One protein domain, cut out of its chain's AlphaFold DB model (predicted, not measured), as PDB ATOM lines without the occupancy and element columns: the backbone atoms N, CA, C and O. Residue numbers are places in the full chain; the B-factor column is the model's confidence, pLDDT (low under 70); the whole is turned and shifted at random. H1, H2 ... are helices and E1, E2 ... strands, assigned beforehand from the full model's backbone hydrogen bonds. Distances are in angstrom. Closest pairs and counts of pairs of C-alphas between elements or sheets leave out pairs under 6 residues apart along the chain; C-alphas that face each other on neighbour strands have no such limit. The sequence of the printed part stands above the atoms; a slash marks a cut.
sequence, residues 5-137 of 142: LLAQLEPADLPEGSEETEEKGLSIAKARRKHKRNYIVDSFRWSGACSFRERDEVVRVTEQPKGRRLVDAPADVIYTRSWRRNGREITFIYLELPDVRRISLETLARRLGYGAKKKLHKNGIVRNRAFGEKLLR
ATOM      1  N   LEU A   5      41.184   7.455 -31.288       95.75
ATOM      2  CA  LEU A   5      40.811   6.061 -31.077       95.75
ATOM      3  C   LEU A   5      39.729   5.627 -32.068       95.75
ATOM      4  O   LEU A   5      38.817   6.380 -32.402       95.75
ATOM      5  N   LEU A   6      39.819   4.378 -32.514       95.56
ATOM      6  CA  LEU A   6      38.735   3.685 -33.202       95.56
ATOM      7  C   LEU A   6      37.996   2.806 -32.199       95.56
ATOM      8  O   LEU A   6      38.620   1.964 -31.555       95.56
ATOM      9  N   ALA A   7      36.682   2.972 -32.098       95.94
ATOM     10  CA  ALA A   7      35.831   2.132 -31.262       95.94
ATOM     11  C   ALA A   7      34.975   1.233 -32.157       95.94
ATOM     12  O   ALA A   7      34.077   1.717 -32.843       95.94
ATOM     13  N   GLN A   8      35.261  -0.066 -32.174       95.19
ATOM     14  CA  GLN A   8      34.422  -1.056 -32.852       95.19
ATOM     15  C   GLN A   8      33.300  -1.463 -31.891       95.19
ATOM     16  O   GLN A   8      33.582  -1.989 -30.816       95.19
ATOM     17  N   LEU A   9      32.052  -1.174 -32.254       93.75
ATOM     18  CA  LEU A   9      30.886  -1.364 -31.397       93.75
ATOM     19  C   LEU A   9      29.923  -2.371 -32.013       93.75
ATOM     20  O   LEU A   9      29.544  -2.257 -33.183       93.75
ATOM     21  N   GLU A  10      29.495  -3.309 -31.184       88.50
ATOM     22  CA  GLU A  10      28.414  -4.234 -31.489       88.50
ATOM     23  C   GLU A  10      27.108  -3.704 -30.884       88.50
ATOM     24  O   GLU A  10      27.131  -3.085 -29.811       88.50
ATOM     25  N   PRO A  11      25.960  -3.922 -31.547       82.25
ATOM     26  CA  PRO A  11      24.664  -3.716 -30.925       82.25
ATOM     27  C   PRO A  11      24.550  -4.602 -29.690       82.25
ATOM     28  O   PRO A  11      24.724  -5.814 -29.760       82.25
ATOM     29  N   ALA A  12      24.229  -3.993 -28.562       83.88
ATOM     30  CA  ALA A  12      23.907  -4.713 -27.350       83.88
ATOM     31  C   ALA A  12      22.822  -3.935 -26.603       83.88
ATOM     32  O   ALA A  12      22.652  -2.731 -26.829       83.88
ATOM     33  N   ASP A  13      22.204  -4.577 -25.617       86.88
ATOM     34  CA  ASP A  13      21.292  -3.933 -24.666       86.88
ATOM     35  C   ASP A  13      22.041  -3.399 -23.456       86.88
ATOM     36  O   ASP A  13      23.100  -3.929 -23.091       86.88
ATOM     37  N   LEU A  14      21.528  -2.317 -22.875       86.56
ATOM     38  CA  LEU A  14      22.122  -1.705 -21.698       86.56
ATOM     39  C   LEU A  14      22.227  -2.748 -20.566       86.56
ATOM     40  O   LEU A  14      21.286  -3.512 -20.356       86.56
ATOM     41  N   PRO A  15      23.363  -2.830 -19.850       89.81
ATOM     42  CA  PRO A  15      23.474  -3.721 -18.704       89.81
ATOM     43  C   PRO A  15      22.408  -3.384 -17.662       89.81
ATOM     44  O   PRO A  15      22.322  -2.239 -17.220       89.81
ATOM     45  N   GLU A  16      21.645  -4.384 -17.241       91.75
ATOM     46  CA  GLU A  16      20.598  -4.212 -16.236       91.75
ATOM     47  C   GLU A  16      21.151  -3.582 -14.946       91.75
ATOM     48  O   GLU A  16      22.163  -4.025 -14.379       91.75
ATOM     49  N   GLY A  17      20.485  -2.531 -14.471       92.12
ATOM     50  CA  GLY A  17      20.886  -1.779 -13.284       92.12
ATOM     51  C   GLY A  17      21.999  -0.757 -13.527       92.12
ATOM     52  O   GLY A  17      22.614  -0.290 -12.561       92.12
ATOM     53  N   SER A  18      22.314  -0.449 -14.786       93.81
ATOM     54  CA  SER A  18      23.238   0.631 -15.153       93.81
ATOM     55  C   SER A  18      22.538   1.898 -15.660       93.81
ATOM     56  O   SER A  18      23.208   2.915 -15.842       93.81
ATOM     57  N   GLU A  19      21.208   1.875 -15.788       94.44
ATOM     58  CA  GLU A  19      20.347   2.939 -16.326       94.44
ATOM     59  C   GLU A  19      20.603   4.276 -15.622       94.44
ATOM     60  O   GLU A  19      20.947   5.273 -16.254       94.44
ATOM     61  N   GLU A  20      20.541   4.286 -14.289       94.75
ATOM     62  CA  GLU A  20      20.740   5.498 -13.490       94.75
ATOM     63  C   GLU A  20      22.167   6.059 -13.638       94.75
ATOM     64  O   GLU A  20      22.399   7.271 -13.610       94.75
ATOM     65  N   THR A  21      23.156   5.174 -13.806       95.44
ATOM     66  CA  THR A  21      24.549   5.588 -14.013       95.44
ATOM     67  C   THR A  21      24.724   6.217 -15.387       95.44
ATOM     68  O   THR A  21      25.373   7.267 -15.490       95.44
ATOM     69  N   GLU A  22      24.121   5.609 -16.410       95.06
ATOM     70  CA  GLU A  22      24.120   6.135 -17.767       95.06
ATOM     71  C   GLU A  22      23.447   7.512 -17.820       95.06
ATOM     72  O   GLU A  22      24.072   8.470 -18.282       95.06
ATOM     73  N   GLU A  23      22.230   7.634 -17.283       95.12
ATOM     74  CA  GLU A  23      21.422   8.859 -17.303       95.12
ATOM     75  C   GLU A  23      22.098  10.017 -16.557       95.12
ATOM     76  O   GLU A  23      22.207  11.139 -17.077       95.12
ATOM     77  N   LYS A  24      22.625   9.754 -15.354       96.12
ATOM     78  CA  LYS A  24      23.376  10.765 -14.598       96.12
ATOM     79  C   LYS A  24      24.618  11.211 -15.364       96.12
ATOM     80  O   LYS A  24      24.930  12.402 -15.384       96.12
ATOM     81  N   GLY A  25      25.344  10.281 -15.988       96.62
ATOM     82  CA  GLY A  25      26.509  10.648 -16.790       96.62
ATOM     83  C   GLY A  25      26.139  11.416 -18.060       96.62
ATOM     84  O   GLY A  25      26.828  12.379 -18.393       96.62
ATOM     85  N   LEU A  26      25.009  11.095 -18.696       96.00
ATOM     86  CA  LEU A  26      24.501  11.828 -19.857       96.00
ATOM     87  C   LEU A  26      24.124  13.268 -19.484       96.00
ATOM     88  O   LEU A  26      24.420  14.199 -20.231       96.00
ATOM     89  N   SER A  27      23.521  13.465 -18.312       96.88
ATOM     90  CA  SER A  27      23.188  14.795 -17.786       96.88
ATOM     91  C   SER A  27      24.438  15.649 -17.554       96.88
ATOM     92  O   SER A  27      24.490  16.806 -17.978       96.88
ATOM     93  N   ILE A  28      25.485  15.065 -16.962       97.44
ATOM     94  CA  ILE A  28      26.786  15.730 -16.781       97.44
ATOM     95  C   ILE A  28      27.422  16.054 -18.139       97.44
ATOM     96  O   ILE A  28      27.894  17.170 -18.349       97.44
ATOM     97  N   ALA A  29      27.411  15.107 -19.077       96.50
ATOM     98  CA  ALA A  29      27.968  15.296 -20.412       96.50
ATOM     99  C   ALA A  29      27.258  16.432 -21.169       96.50
ATOM    100  O   ALA A  29      27.913  17.319 -21.713       96.50
ATOM    101  N   LYS A  30      25.921  16.496 -21.116       95.81
ATOM    102  CA  LYS A  30      25.140  17.606 -21.691       95.81
ATOM    103  C   LYS A  30      25.539  18.968 -21.117       95.81
ATOM    104  O   LYS A  30      25.627  19.930 -21.877       95.81
ATOM    105  N   ALA A  31      25.820  19.050 -19.815       95.56
ATOM    106  CA  ALA A  31      26.296  20.280 -19.178       95.56
ATOM    107  C   ALA A  31      27.738  20.655 -19.580       95.56
ATOM    108  O   ALA A  31      28.084  21.834 -19.588       95.56
ATOM    109  N   ARG A  32      28.573  19.668 -19.932       94.62
ATOM    110  CA  ARG A  32      29.972  19.850 -20.366       94.62
ATOM    111  C   ARG A  32      30.141  20.094 -21.866       94.62
ATOM    112  O   ARG A  32      31.250  20.404 -22.299       94.62
ATOM    113  N   ARG A  33      29.072  19.935 -22.650       93.56
ATOM    114  CA  ARG A  33      29.062  20.140 -24.102       93.56
ATOM    115  C   ARG A  33      29.594  21.532 -24.455       93.56
ATOM    116  O   ARG A  33      29.070  22.533 -23.958       93.56
ATOM    117  N   LYS A  34      30.593  21.607 -25.338       92.81
ATOM    118  CA  LYS A  34      31.212  22.882 -25.741       92.81
ATOM    119  C   LYS A  34      30.444  23.561 -26.876       92.81
ATOM    120  O   LYS A  34      30.236  24.774 -26.852       92.81
ATOM    121  N   HIS A  35      29.995  22.783 -27.849       91.94
ATOM    122  CA  HIS A  35      29.332  23.217 -29.069       91.94
ATOM    123  C   HIS A  35      27.820  23.012 -28.950       91.94
ATOM    124  O   HIS A  35      27.321  21.922 -28.687       91.94
ATOM    125  N   LYS A  36      27.045  24.085 -29.140       82.56
ATOM    126  CA  LYS A  36      25.581  24.012 -28.995       82.56
ATOM    127  C   LYS A  36      24.866  23.621 -30.286       82.56
ATOM    128  O   LYS A  36      24.056  22.698 -30.280       82.56
ATOM    129  N   ARG A  37      25.106  24.368 -31.363       88.44
ATOM    130  CA  ARG A  37      24.398  24.226 -32.641       88.44
ATOM    131  C   ARG A  37      25.085  23.164 -33.496       88.44
ATOM    132  O   ARG A  37      26.301  23.198 -33.592       88.44
ATOM    133  N   ASN A  38      24.308  22.283 -34.131       90.50
ATOM    134  CA  ASN A  38      24.781  21.201 -35.009       90.50
ATOM    135  C   ASN A  38      25.682  20.160 -34.319       90.50
ATOM    136  O   ASN A  38      26.438  19.476 -34.996       90.50
ATOM    137  N   TYR A  39      25.617  20.051 -32.989       94.88
ATOM    138  CA  TYR A  39      26.341  19.048 -32.210       94.88
ATOM    139  C   TYR A  39      25.399  18.372 -31.220       94.88
ATOM    140  O   TYR A  39      24.612  19.032 -30.525       94.88
ATOM    141  N   ILE A  40      25.520  17.055 -31.133       95.50
ATOM    142  CA  ILE A  40      24.766  16.206 -30.215       95.50
ATOM    143  C   ILE A  40      25.693  15.630 -29.149       95.50
ATOM    144  O   ILE A  40      26.915  15.605 -29.300       95.50
ATOM    145  N   VAL A  41      25.083  15.178 -28.055       96.88
ATOM    146  CA  VAL A  41      25.757  14.365 -27.045       96.88
ATOM    147  C   VAL A  41      25.205  12.962 -27.145       96.88
ATOM    148  O   VAL A  41      23.989  12.778 -27.120       96.88
ATOM    149  N   ASP A  42      26.108  12.002 -27.254       95.44
ATOM    150  CA  ASP A  42      25.789  10.586 -27.360       95.44
ATOM    151  C   ASP A  42      26.709   9.784 -26.432       95.44
ATOM    152  O   ASP A  42      27.712  10.302 -25.929       95.44
ATOM    153  N   SER A  43      26.380   8.524 -26.183       95.31
ATOM    154  CA  SER A  43      27.180   7.630 -25.350       95.31
ATOM    155  C   SER A  43      27.429   6.296 -26.035       95.31
ATOM    156  O   SER A  43      26.729   5.859 -26.947       95.31
ATOM    157  N   PHE A  44      28.489   5.631 -25.601       94.88
ATOM    158  CA  PHE A  44      28.646   4.199 -25.792       94.88
ATOM    159  C   PHE A  44      29.315   3.609 -24.557       94.88
ATOM    160  O   PHE A  44      29.736   4.320 -23.643       94.88
ATOM    161  N   ARG A  45      29.417   2.288 -24.527       93.56
ATOM    162  CA  ARG A  45      29.963   1.546 -23.397       93.56
ATOM    163  C   ARG A  45      31.114   0.671 -23.836       93.56
ATOM    164  O   ARG A  45      31.165   0.193 -24.968       93.56
ATOM    165  N   TRP A  46      32.027   0.478 -22.903       93.31
ATOM    166  CA  TRP A  46      33.250  -0.259 -23.111       93.31
ATOM    167  C   TRP A  46      33.475  -1.232 -21.973       93.31
ATOM    168  O   TRP A  46      33.552  -0.832 -20.810       93.31
ATOM    169  N   SER A  47      33.583  -2.505 -22.322       89.44
ATOM    170  CA  SER A  47      33.890  -3.570 -21.376       89.44
ATOM    171  C   SER A  47      35.402  -3.766 -21.274       89.44
ATOM    172  O   SER A  47      36.119  -3.690 -22.274       89.44
ATOM    173  N   GLY A  48      35.886  -4.061 -20.069       85.12
ATOM    174  CA  GLY A  48      37.308  -4.296 -19.810       85.12
ATOM    175  C   GLY A  48      38.129  -3.008 -19.702       85.12
ATOM    176  O   GLY A  48      37.619  -1.951 -19.333       85.12
ATOM    177  N   ALA A  49      39.429  -3.103 -19.997       85.38
ATOM    178  CA  ALA A  49      40.357  -1.988 -19.830       85.38
ATOM    179  C   ALA A  49      39.979  -0.801 -20.740       85.38
ATOM    180  O   ALA A  49      40.071  -0.871 -21.971       85.38
ATOM    181  N   CYS A  50      39.559   0.302 -20.120       87.56
ATOM    182  CA  CYS A  50      39.180   1.527 -20.810       87.56
ATOM    183  C   CYS A  50      40.415   2.397 -21.074       87.56
ATOM    184  O   CYS A  50      41.137   2.770 -20.150       87.56
ATOM    185  N   SER A  51      40.652   2.728 -22.346       88.38
ATOM    186  CA  SER A  51      41.746   3.621 -22.760       88.38
ATOM    187  C   SER A  51      41.285   5.036 -23.112       88.38
ATOM    188  O   SER A  51      42.132   5.898 -23.320       88.38
ATOM    189  N   PHE A  52      39.970   5.280 -23.142       93.38
ATOM    190  CA  PHE A  52      39.383   6.578 -23.467       93.38
ATOM    191  C   PHE A  52      39.538   7.555 -22.304       93.38
ATOM    192  O   PHE A  52      39.214   7.231 -21.157       93.38
ATOM    193  N   ARG A  53      39.996   8.765 -22.608       93.50
ATOM    194  CA  ARG A  53      40.141   9.863 -21.650       93.50
ATOM    195  C   ARG A  53      39.414  11.093 -22.163       93.50
ATOM    196  O   ARG A  53      39.239  11.262 -23.363       93.50
ATOM    197  N   GLU A  54      39.003  11.967 -21.249       93.88
ATOM    198  CA  GLU A  54      38.473  13.273 -21.639       93.88
ATOM    199  C   GLU A  54      39.467  13.995 -22.561       93.88
ATOM    200  O   GLU A  54      40.672  14.002 -22.294       93.88
ATOM    201  N   ARG A  55      38.942  14.640 -23.611       92.44
ATOM    202  CA  ARG A  55      39.686  15.307 -24.697       92.44
ATOM    203  C   ARG A  55      40.365  14.378 -25.708       92.44
ATOM    204  O   ARG A  55      41.036  14.896 -26.596       92.44
ATOM    205  N   ASP A  56      40.216  13.059 -25.603       95.12
ATOM    206  CA  ASP A  56      40.536  12.176 -26.726       95.12
ATOM    207  C   ASP A  56      39.498  12.347 -27.848       95.12
ATOM    208  O   ASP A  56      38.335  12.661 -27.588       95.12
ATOM    209  N   GLU A  57      39.913  12.091 -29.087       95.31
ATOM    210  CA  GLU A  57      39.020  11.997 -30.241       95.31
ATOM    211  C   GLU A  57      38.692  10.529 -30.525       95.31
ATOM    212  O   GLU A  57      39.564   9.653 -30.527       95.31
ATOM    213  N   VAL A  58      37.427  10.239 -30.807       96.06
ATOM    214  CA  VAL A  58      36.937   8.886 -31.073       96.06
ATOM    215  C   VAL A  58      36.191   8.859 -32.392       96.06
ATOM    216  O   VAL A  58      35.333   9.693 -32.662       96.06
ATOM    217  N   VAL A  59      36.475   7.844 -33.201       95.94
ATOM    218  CA  VAL A  59      35.650   7.470 -34.348       95.94
ATOM    219  C   VAL A  59      35.001   6.128 -34.038       95.94
ATOM    220  O   VAL A  59      35.677   5.101 -33.914       95.94
ATOM    221  N   ARG A  60      33.675   6.140 -33.890       95.88
ATOM    222  CA  ARG A  60      32.887   4.931 -33.641       95.88
ATOM    223  C   ARG A  60      32.561   4.231 -34.952       95.88
ATOM    224  O   ARG A  60      32.164   4.864 -35.930       95.88
ATOM    225  N   VAL A  61      32.706   2.913 -34.948       96.44
ATOM    226  CA  VAL A  61      32.306   2.009 -36.021       96.44
ATOM    227  C   VAL A  61      31.282   1.044 -35.445       96.44
ATOM    228  O   VAL A  61      31.647   0.114 -34.731       96.44
ATOM    229  N   THR A  62      30.011   1.258 -35.759       95.19
ATOM    230  CA  THR A  62      28.908   0.440 -35.250       95.19
ATOM    231  C   THR A  62      28.484  -0.575 -36.297       95.19
ATOM    232  O   THR A  62      28.198  -0.222 -37.449       95.19
ATOM    233  N   GLU A  63      28.436  -1.842 -35.902       93.50
ATOM    234  CA  GLU A  63      27.822  -2.888 -36.709       93.50
ATOM    235  C   GLU A  63      26.292  -2.777 -36.684       93.50
ATOM    236  O   GLU A  63      25.677  -2.429 -35.683       93.50
ATOM    237  N   GLN A  64      25.674  -3.033 -37.827       87.69
ATOM    238  CA  GLN A  64      24.238  -3.051 -38.043       87.69
ATOM    239  C   GLN A  64      23.792  -4.453 -38.464       87.69
ATOM    240  O   GLN A  64      24.611  -5.243 -38.946       87.69
ATOM    241  N   PRO A  65      22.479  -4.743 -38.389       81.25
ATOM    242  CA  PRO A  65      21.924  -5.966 -38.949       81.25
ATOM    243  C   PRO A  65      22.419  -6.221 -40.380       81.25
ATOM    244  O   PRO A  65      22.547  -5.294 -41.188       81.25
ATOM    245  N   LYS A  66      22.665  -7.497 -40.701       82.69
ATOM    246  CA  LYS A  66      23.225  -7.956 -41.988       82.69
ATOM    247  C   LYS A  66      24.694  -7.546 -42.225       82.69
ATOM    248  O   LYS A  66      25.111  -7.438 -43.376       82.69
ATOM    249  N   GLY A  67      25.465  -7.292 -41.161       83.69
ATOM    250  CA  GLY A  67      26.916  -7.054 -41.226       83.69
ATOM    251  C   GLY A  67      27.320  -5.706 -41.829       83.69
ATOM    252  O   GLY A  67      28.479  -5.490 -42.187       83.69
ATOM    253  N   ARG A  68      26.370  -4.775 -41.986       89.31
ATOM    254  CA  ARG A  68      26.679  -3.414 -42.442       89.31
ATOM    255  C   ARG A  68      27.386  -2.666 -41.321       89.31
ATOM    256  O   ARG A  68      27.001  -2.779 -40.170       89.31
ATOM    257  N   ARG A  69      28.398  -1.865 -41.648       95.25
ATOM    258  CA  ARG A  69      29.158  -1.100 -40.648       95.25
ATOM    259  C   ARG A  69      29.070   0.379 -40.964       95.25
ATOM    260  O   ARG A  69      29.427   0.795 -42.073       95.25
ATOM    261  N   LEU A  70      28.573   1.153 -40.007       95.38
ATOM    262  CA  LEU A  70      28.480   2.604 -40.106       95.38
ATOM    263  C   LEU A  70      29.545   3.265 -39.247       95.38
ATOM    264  O   LEU A  70      29.881   2.775 -38.175       95.38
ATOM    265  N   VAL A  71      30.055   4.385 -39.740       95.69
ATOM    266  CA  VAL A  71      31.092   5.176 -39.094       95.69
ATOM    267  C   VAL A  71      30.517   6.545 -38.763       95.69
ATOM    268  O   VAL A  71      29.998   7.231 -39.653       95.69
ATOM    269  N   ASP A  72      30.582   6.909 -37.486       95.06
ATOM    270  CA  ASP A  72      30.267   8.256 -37.012       95.06
ATOM    271  C   ASP A  72      31.362   9.246 -37.414       95.06
ATOM    272  O   ASP A  72      32.509   8.868 -37.670       95.06
ATOM    273  N   ALA A  73      31.008  10.531 -37.435       94.38
ATOM    274  CA  ALA A  73      32.008  11.587 -37.458       94.38
ATOM    275  C   ALA A  73      32.939  11.489 -36.233       94.38
ATOM    276  O   ALA A  73      32.532  10.943 -35.202       94.38
ATOM    277  N   PRO A  74      34.173  12.017 -36.326       94.75
ATOM    278  CA  PRO A  74      35.029  12.190 -35.163       94.75
ATOM    279  C   PRO A  74      34.297  12.928 -34.043       94.75
ATOM    280  O   PRO A  74      33.582  13.902 -34.289       94.75
ATOM    281  N   ALA A  75      34.478  12.429 -32.829       95.56
ATOM    282  CA  ALA A  75      33.790  12.890 -31.641       95.56
ATOM    283  C   ALA A  75      34.783  13.156 -30.511       95.56
ATOM    284  O   ALA A  75      35.701  12.363 -30.302       95.56
ATOM    285  N   ASP A  76      34.560  14.215 -29.745       96.44
ATOM    286  CA  ASP A  76      35.335  14.516 -28.547       96.44
ATOM    287  C   ASP A  76      34.795  13.716 -27.361       96.44
ATOM    288  O   ASP A  76      33.598  13.749 -27.065       96.44
ATOM    289  N   VAL A  77      35.674  13.047 -26.618       97.12
ATOM    290  CA  VAL A  77      35.312  12.486 -25.313       97.12
ATOM    291  C   VAL A  77      35.179  13.628 -24.314       97.12
ATOM    292  O   VAL A  77      36.162  14.282 -23.955       97.12
ATOM    293  N   ILE A  78      33.965  13.848 -23.824       97.44
ATOM    294  CA  ILE A  78      33.657  14.943 -22.891       97.44
ATOM    295  C   ILE A  78      33.467  14.466 -21.451       97.44
ATOM    296  O   ILE A  78      33.581  15.260 -20.513       97.44
ATOM    297  N   TYR A  79      33.180  13.178 -21.262       97.50
ATOM    298  CA  TYR A  79      33.078  12.566 -19.944       97.50
ATOM    299  C   TYR A  79      33.223  11.046 -20.033       97.50
ATOM    300  O   TYR A  79      32.836  10.429 -21.028       97.50
ATOM    301  N   THR A  80      33.741  10.426 -18.977       96.56
ATOM    302  CA  THR A  80      33.727   8.972 -18.805       96.56
ATOM    303  C   THR A  80      33.210   8.617 -17.418       96.56
ATOM    304  O   THR A  80      33.407   9.359 -16.453       96.56
ATOM    305  N   ARG A  81      32.521   7.480 -17.304       95.50
ATOM    306  CA  ARG A  81      31.995   7.001 -16.025       95.50
ATOM    307  C   ARG A  81      32.019   5.488 -15.946       95.50
ATOM    308  O   ARG A  81      31.366   4.812 -16.733       95.50
ATOM    309  N   SER A  82      32.743   4.954 -14.973       94.69
ATOM    310  CA  SER A  82      32.762   3.517 -14.714       94.69
ATOM    311  C   SER A  82      31.539   3.080 -13.910       94.69
ATOM    312  O   SER A  82      31.071   3.785 -13.016       94.69
ATOM    313  N   TRP A  83      31.050   1.890 -14.224       94.75
ATOM    314  CA  TRP A  83      30.000   1.168 -13.527       94.75
ATOM    315  C   TRP A  83      30.503  -0.242 -13.236       94.75
ATOM    316  O   TRP A  83      31.063  -0.910 -14.111       94.75
ATOM    317  N   ARG A  84      30.325  -0.686 -11.993       93.12
ATOM    318  CA  ARG A  84      30.749  -2.009 -11.541       93.12
ATOM    319  C   ARG A  84      29.628  -2.666 -10.750       93.12
ATOM    320  O   ARG A  84      29.179  -2.105  -9.753       93.12
ATOM    321  N   ARG A  85      29.205  -3.857 -11.169       90.94
ATOM    322  CA  ARG A  85      28.214  -4.674 -10.450       90.94
ATOM    323  C   ARG A  85      28.431  -6.152 -10.754       90.94
ATOM    324  O   ARG A  85      28.662  -6.512 -11.902       90.94
ATOM    325  N   ASN A  86      28.346  -7.012  -9.737       87.75
ATOM    326  CA  ASN A  86      28.450  -8.474  -9.875       87.75
ATOM    327  C   ASN A  86      29.684  -8.930 -10.685       87.75
ATOM    328  O   ASN A  86      29.580  -9.773 -11.572       87.75
ATOM    329  N   GLY A  87      30.843  -8.310 -10.440       84.38
ATOM    330  CA  GLY A  87      32.090  -8.618 -11.155       84.38
ATOM    331  C   GLY A  87      32.158  -8.127 -12.608       84.38
ATOM    332  O   GLY A  87      33.194  -8.292 -13.247       84.38
ATOM    333  N   ARG A  88      31.104  -7.493 -13.136       86.88
ATOM    334  CA  ARG A  88      31.132  -6.818 -14.439       86.88
ATOM    335  C   ARG A  88      31.610  -5.387 -14.257       86.88
ATOM    336  O   ARG A  88      31.055  -4.653 -13.442       86.88
ATOM    337  N   GLU A  89      32.607  -4.996 -15.040       92.25
ATOM    338  CA  GLU A  89      33.083  -3.622 -15.141       92.25
ATOM    339  C   GLU A  89      32.846  -3.090 -16.551       92.25
ATOM    340  O   GLU A  89      33.292  -3.677 -17.542       92.25
ATOM    341  N   ILE A  90      32.147  -1.962 -16.621       93.69
ATOM    342  CA  ILE A  90      31.837  -1.259 -17.860       93.69
ATOM    343  C   ILE A  90      32.161   0.210 -17.652       93.69
ATOM    344  O   ILE A  90      31.891   0.776 -16.599       93.69
ATOM    345  N   THR A  91      32.738   0.845 -18.660       95.62
ATOM    346  CA  THR A  91      32.883   2.298 -18.689       95.62
ATOM    347  C   THR A  91      31.938   2.871 -19.725       95.62
ATOM    348  O   THR A  91      31.955   2.446 -20.876       95.62
ATOM    349  N   PHE A  92      31.117   3.830 -19.318       96.69
ATOM    350  CA  PHE A  92      30.362   4.697 -20.206       96.69
ATOM    351  C   PHE A  92      31.274   5.812 -20.706       96.69
ATOM    352  O   PHE A  92      31.970   6.457 -19.917       96.69
ATOM    353  N   ILE A  93      31.274   6.029 -22.014       97.50
ATOM    354  CA  ILE A  93      32.037   7.068 -22.697       97.50
ATOM    355  C   ILE A  93      31.028   7.993 -23.345       97.50
ATOM    356  O   ILE A  93      30.252   7.573 -24.205       97.50
ATOM    357  N   TYR A  94      31.046   9.247 -22.917       97.75
ATOM    358  CA  TYR A  94      30.153  10.282 -23.405       97.75
ATOM    359  C   TYR A  94      30.905  11.173 -24.374       97.75
ATOM    360  O   TYR A  94      32.008  11.656 -24.091       97.75
ATOM    361  N   LEU A  95      30.278  11.368 -25.520       97.44
ATOM    362  CA  LEU A  95      30.859  11.988 -26.685       97.44
ATOM    363  C   LEU A  95      30.087  13.242 -27.058       97.44
ATOM    364  O   LEU A  95      28.860  13.279 -26.977       97.44
ATOM    365  N   GLU A  96      30.818  14.234 -27.532       96.75
ATOM    366  CA  GLU A  96      30.287  15.347 -28.299       96.75
ATOM    367  C   GLU A  96      30.679  15.160 -29.764       96.75
ATOM    368  O   GLU A  96      31.854  14.975 -30.076       96.75
ATOM    369  N   LEU A  97      29.705  15.191 -30.670       95.00
ATOM    370  CA  LEU A  97      29.932  14.968 -32.098       95.00
ATOM    371  C   LEU A  97      29.014  15.840 -32.953       95.00
ATOM    372  O   LEU A  97      27.913  16.180 -32.504       95.00
ATOM    373  N   PRO A  98      29.436  16.200 -34.179       94.19
ATOM    374  CA  PRO A  98      28.576  16.933 -35.089       94.19
ATOM    375  C   PRO A  98      27.359  16.087 -35.481       94.19
ATOM    376  O   PRO A  98      27.459  14.876 -35.693       94.19
ATOM    377  N   ASP A  99      26.210  16.744 -35.602       93.56
ATOM    378  CA  ASP A  99      24.941  16.147 -36.019       93.56
ATOM    379  C   ASP A  99      24.918  15.962 -37.541       93.56
ATOM    380  O   ASP A  99      24.305  16.717 -38.296       93.56
ATOM    381  N   VAL A 100      25.701  14.992 -38.007       92.25
ATOM    382  CA  VAL A 100      25.879  14.681 -39.425       92.25
ATOM    383  C   VAL A 100      25.643  13.204 -39.688       92.25
ATOM    384  O   VAL A 100      25.810  12.334 -38.831       92.25
ATOM    385  N   ARG A 101      25.267  12.893 -40.929       91.31
ATOM    386  CA  ARG A 101      24.941  11.524 -41.319       91.31
ATOM    387  C   ARG A 101      26.166  10.609 -41.217       91.31
ATOM    388  O   ARG A 101      27.215  10.876 -41.804       91.31
ATOM    389  N   ARG A 102      25.978   9.462 -40.562       93.12
ATOM    390  CA  ARG A 102      26.929   8.342 -40.576       93.12
ATOM    391  C   ARG A 102      27.189   7.857 -42.002       93.12
ATOM    392  O   ARG A 102      26.274   7.792 -42.826       93.12
ATOM    393  N   ILE A 103      28.416   7.432 -42.275       93.75
ATOM    394  CA  ILE A 103      28.811   6.890 -43.584       93.75
ATOM    395  C   ILE A 103      29.142   5.407 -43.480       93.75
ATOM    396  O   ILE A 103      29.524   4.918 -42.422       93.75
ATOM    397  N   SER A 104      29.019   4.668 -44.583       94.81
ATOM    398  CA  SER A 104      29.444   3.268 -44.580       94.81
ATOM    399  C   SER A 104      30.968   3.163 -44.457       94.81
ATOM    400  O   SER A 104      31.702   3.981 -45.027       94.81
ATOM    401  N   LEU A 105      31.453   2.129 -43.761       95.31
ATOM    402  CA  LEU A 105      32.891   1.863 -43.648       95.31
ATOM    403  C   LEU A 105      33.541   1.697 -45.026       95.31
ATOM    404  O   LEU A 105      34.635   2.207 -45.248       95.31
ATOM    405  N   GLU A 106      32.863   1.037 -45.970       93.75
ATOM    406  CA  GLU A 106      33.360   0.855 -47.341       93.75
ATOM    407  C   GLU A 106      33.515   2.193 -48.074       93.75
ATOM    408  O   GLU A 106      34.537   2.434 -48.720       93.75
ATOM    409  N   THR A 107      32.534   3.092 -47.945       93.88
ATOM    410  CA  THR A 107      32.608   4.443 -48.519       93.88
ATOM    411  C   THR A 107      33.792   5.209 -47.937       93.88
ATOM    412  O   THR A 107      34.573   5.792 -48.690       93.88
ATOM    413  N   LEU A 108      33.962   5.177 -46.613       94.81
ATOM    414  CA  LEU A 108      35.081   5.840 -45.947       94.81
ATOM    415  C   LEU A 108      36.428   5.245 -46.366       94.81
ATOM    416  O   LEU A 108      37.361   5.980 -46.682       94.81
ATOM    417  N   ALA A 109      36.532   3.918 -46.432       94.88
ATOM    418  CA  ALA A 109      37.746   3.236 -46.855       94.88
ATOM    419  C   ALA A 109      38.171   3.655 -48.269       94.88
ATOM    420  O   ALA A 109      39.351   3.918 -48.492       94.88
ATOM    421  N   ARG A 110      37.216   3.774 -49.203       93.56
ATOM    422  CA  ARG A 110      37.486   4.258 -50.567       93.56
ATOM    423  C   ARG A 110      38.005   5.697 -50.574       93.56
ATOM    424  O   ARG A 110      38.976   5.966 -51.270       93.56
ATOM    425  N   ARG A 111      37.419   6.593 -49.768       92.62
ATOM    426  CA  ARG A 111      37.869   7.997 -49.644       92.62
ATOM    427  C   ARG A 111      39.279   8.119 -49.060       92.62
ATOM    428  O   ARG A 111      40.061   8.952 -49.502       92.62
ATOM    429  N   LEU A 112      39.614   7.282 -48.079       92.19
ATOM    430  CA  LEU A 112      40.921   7.300 -47.410       92.19
ATOM    431  C   LEU A 112      42.032   6.612 -48.226       92.19
ATOM    432  O   LEU A 112      43.219   6.854 -47.974       92.19
ATOM    433  N   GLY A 113      41.657   5.779 -49.200       92.38
ATOM    434  CA  GLY A 113      42.557   5.140 -50.155       92.38
ATOM    435  C   GLY A 113      43.155   3.811 -49.681       92.38
ATOM    436  O   GLY A 113      42.634   3.123 -48.796       92.38
ATOM    437  N   TYR A 114      44.265   3.421 -50.312       91.19
ATOM    438  CA  TYR A 114      44.860   2.095 -50.148       91.19
ATOM    439  C   TYR A 114      45.177   1.747 -48.682       91.19
ATOM    440  O   TYR A 114      45.746   2.536 -47.923       91.19
ATOM    441  N   GLY A 115      44.789   0.537 -48.267       90.81
ATOM    442  CA  GLY A 115      45.015   0.017 -46.915       90.81
ATOM    443  C   GLY A 115      44.126   0.619 -45.816       90.81
ATOM    444  O   GLY A 115      44.189   0.152 -44.674       90.81
ATOM    445  N   ALA A 116      43.273   1.603 -46.122       93.88
ATOM    446  CA  ALA A 116      42.396   2.228 -45.132       93.88
ATOM    447  C   ALA A 116      41.383   1.244 -44.542       93.88
ATOM    448  O   ALA A 116      41.187   1.232 -43.331       93.88
ATOM    449  N   LYS A 117      40.814   0.353 -45.368       93.81
ATOM    450  CA  LYS A 117      39.856  -0.667 -44.913       93.81
ATOM    451  C   LYS A 117      40.413  -1.490 -43.750       93.81
ATOM    452  O   LYS A 117      39.778  -1.572 -42.705       93.81
ATOM    453  N   LYS A 118      41.632  -2.027 -43.883       93.50
ATOM    454  CA  LYS A 118      42.292  -2.811 -42.824       93.50
ATOM    455  C   LYS A 118      42.546  -1.984 -41.560       93.50
ATOM    456  O   LYS A 118      42.479  -2.518 -40.461       93.50
ATOM    457  N   LYS A 119      42.846  -0.689 -41.703       94.31
ATOM    458  CA  LYS A 119      43.063   0.219 -40.566       94.31
ATOM    459  C   LYS A 119      41.756   0.551 -39.838       94.31
ATOM    460  O   LYS A 119      41.761   0.546 -38.617       94.31
ATOM    461  N   LEU A 120      40.656   0.760 -40.565       94.38
ATOM    462  CA  LEU A 120      39.325   1.045 -40.006       94.38
ATOM    463  C   LEU A 120      38.709  -0.133 -39.239       94.38
ATOM    464  O   LEU A 120      37.865   0.087 -38.381       94.38
ATOM    465  N   HIS A 121      39.131  -1.367 -39.528       93.75
ATOM    466  CA  HIS A 121      38.715  -2.559 -38.778       93.75
ATOM    467  C   HIS A 121      39.471  -2.741 -37.455       93.75
ATOM    468  O   HIS A 121      39.185  -3.675 -36.712       93.75
ATOM    469  N   LYS A 122      40.456  -1.887 -37.152       93.19
ATOM    470  CA  LYS A 122      41.177  -1.960 -35.879       93.19
ATOM    471  C   LYS A 122      40.367  -1.325 -34.755       93.19
ATOM    472  O   LYS A 122      39.611  -0.383 -34.975       93.19
ATOM    473  N   ASN A 123      40.600  -1.819 -33.546       92.88
ATOM    474  CA  ASN A 123      40.057  -1.273 -32.311       92.88
ATOM    475  C   ASN A 123      41.181  -0.623 -31.485       92.88
ATOM    476  O   ASN A 123      42.295  -1.154 -31.443       92.88
ATOM    477  N   GLY A 124      40.907   0.512 -30.842       91.88
ATOM    478  CA  GLY A 124      41.856   1.248 -30.002       91.88
ATOM    479  C   GLY A 124      42.636   2.352 -30.728       91.88
ATOM    480  O   GLY A 124      42.175   2.932 -31.710       91.88
ATOM    481  N   ILE A 125      43.823   2.677 -30.208       93.19
ATOM    482  CA  ILE A 125      44.592   3.875 -30.589       93.19
ATOM    483  C   ILE A 125      45.071   3.822 -32.048       93.19
ATOM    484  O   ILE A 125      45.764   2.893 -32.485       93.19
ATOM    485  N   VAL A 126      44.798   4.895 -32.788       93.88
ATOM    486  CA  VAL A 126      45.292   5.130 -34.144       93.88
ATOM    487  C   VAL A 126      46.724   5.666 -34.092       93.88
ATOM    488  O   VAL A 126      46.972   6.861 -33.993       93.88
ATOM    489  N   ARG A 127      47.704   4.761 -34.201       91.69
ATOM    490  CA  ARG A 127      49.139   5.118 -34.147       91.69
ATOM    491  C   ARG A 127      49.683   5.766 -35.424       91.69
ATOM    492  O   ARG A 127      50.721   6.416 -35.401       91.69
ATOM    493  N   ASN A 128      49.033   5.551 -36.569       92.06
ATOM    494  CA  ASN A 128      49.502   6.096 -37.841       92.06
ATOM    495  C   ASN A 128      48.971   7.525 -38.016       92.06
ATOM    496  O   ASN A 128      47.811   7.706 -38.383       92.06
ATOM    497  N   ARG A 129      49.838   8.517 -37.785       90.88
ATOM    498  CA  ARG A 129      49.490   9.943 -37.835       90.88
ATOM    499  C   ARG A 129      48.852  10.367 -39.159       90.88
ATOM    500  O   ARG A 129      47.781  10.955 -39.144       90.88
ATOM    501  N   ALA A 130      49.448  10.001 -40.296       91.25
ATOM    502  CA  ALA A 130      48.922  10.363 -41.614       91.25
ATOM    503  C   ALA A 130      47.511   9.798 -41.862       91.25
ATOM    504  O   ALA A 130      46.667  10.444 -42.474       91.25
ATOM    505  N   PHE A 131      47.238   8.581 -41.385       92.44
ATOM    506  CA  PHE A 131      45.901   8.001 -41.447       92.44
ATOM    507  C   PHE A 131      44.929   8.709 -40.498       92.44
ATOM    508  O   PHE A 131      43.805   8.980 -40.909       92.44
ATOM    509  N   GLY A 132      45.357   9.036 -39.275       92.44
ATOM    510  CA  GLY A 132      44.539   9.782 -38.321       92.44
ATOM    511  C   GLY A 132      44.144  11.163 -38.845       92.44
ATOM    512  O   GLY A 132      42.967  11.493 -38.862       92.44
ATOM    513  N   GLU A 133      45.094  11.921 -39.393       91.19
ATOM    514  CA  GLU A 133      44.827  13.234 -39.996       91.19
ATOM    515  C   GLU A 133      43.835  13.145 -41.168       91.19
ATOM    516  O   GLU A 133      42.926  13.967 -41.275       91.19
ATOM    517  N   LYS A 134      43.961  12.124 -42.030       91.12
ATOM    518  CA  LYS A 134      42.985  11.880 -43.108       91.12
ATOM    519  C   LYS A 134      41.605  11.504 -42.567       91.12
ATOM    520  O   LYS A 134      40.602  11.941 -43.126       91.12
ATOM    521  N   LEU A 135      41.557  10.697 -41.508       91.38
ATOM    522  CA  LEU A 135      40.311  10.267 -40.882       91.38
ATOM    523  C   LEU A 135      39.551  11.461 -40.291       91.38
ATOM    524  O   LEU A 135      38.364  11.611 -40.569       91.38
ATOM    525  N   LEU A 136      40.248  12.343 -39.567       90.31
ATOM    526  CA  LEU A 136      39.666  13.544 -38.958       90.31
ATOM    527  C   LEU A 136      39.135  14.535 -40.002       90.31
ATOM    528  O   LEU A 136      38.046  15.083 -39.859       90.31
ATOM    529  N   ARG A 137      39.868  14.737 -41.101       87.56
ATOM    530  CA  ARG A 137      39.490  15.710 -42.142       87.56
ATOM    531  C   ARG A 137      38.305  15.283 -43.009       87.56
ATOM    532  O   ARG A 137      37.742  16.129 -43.695       87.56
TER     533      ARG A 137
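What this domain is: This is residues 5 to 137 of the 142 residues of an uncharacterized protein of Bradyrhizobium erythrophlei (UniProt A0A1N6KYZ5). A strongly twisted sheet of six strands makes two parts: the long hairpin E5 and E6 with E2 beside it, covered on one face by the helix H1, and a shorter part of E3 with E1 and E4. E5 bends between these parts, and three short helices, H2, H3 and H4, gather at the end of the domain away from H1. The printed part has 133 residues with four named helices and six named strands, in the order E1 H1 E2 E3 E4 E5 E6 H2 H3 H4. The sheet is branched and mixed, with E1 and E3 parallel and its other neighbour pairs antiparallel; the class is mixed, helices and strands. The whole is compact, with a radius of gyration of the C-alphas of 15.0 A and spans of 44 by 34 by 28 A.

How they stand to each other: In the sheet, E3, residues 57 to 64, has three neighbours. E1, residues 5 to 9, lies on one side of it, with N 7 and O 59 at 3.0 A. E4, residues 68 to 71, and E5, residues 75 to 85, lie on the other side, with N 62 and O 70 at 2.9 A and N 58 and O 75 at 2.8 A; E3 and E4 form a hairpin. E5 bends by 67 degrees at residue 78 and forms a hairpin with E6, residues 88 to 98, where N 81 and O 92 are 2.9 A apart. E2, residues 39 to 47, is an edge strand beside E6, with N 44 and O 93 at 3.0 A. H1, residues 19 to 32, is on the sheet over E2, E5 and E6 at a height over the sheet of 8.3 A; the closest C-alphas of H1 and E5 are those of Ala 29 and Tyr 79, 5.8 A. It runs slantwise to the strands, only just, at 33 degrees to E6 on the local plane. H2, residues 105 to 112, is on the opposite face, over none of the strands, and its C-alpha of Leu 105 is 5.6 A from that of Arg 69 in E4, their closest pair. H2 and H3, residues 116 to 120, touch, closest at the C-alphas of Ala 109 and Lys 117, 4.8 A. H2 and H4, residues 129 to 137, only just touch, with 3 pairs of C-alphas within 8 A, the closest those of Leu 112 and Lys 134, 6.6 A. H3 and H4 each only graze the sheet, and H1 is apart from H2, H3 and H4. In H1, H2, H3 and H4 every O i to N i+4 pair is within hydrogen-bond range.

Where its parts are: E1 begins at C-alpha 5, (40.811, 6.061, -31.077). From first to last C-alpha, E6 measures 31.6 A, E5 28.1 A, E2 26.2 A, E3 22.5 A and H1 19.9 A. H4 ends at C-alpha 137, (39.490, 15.710, -42.142).

The domain as a whole: The C-alphas farthest apart, those of Asn 86 and Gly 113, are 44.8 A apart. The printed part has no cut, no link is long, and no printed residue is under 70 in pLDDT.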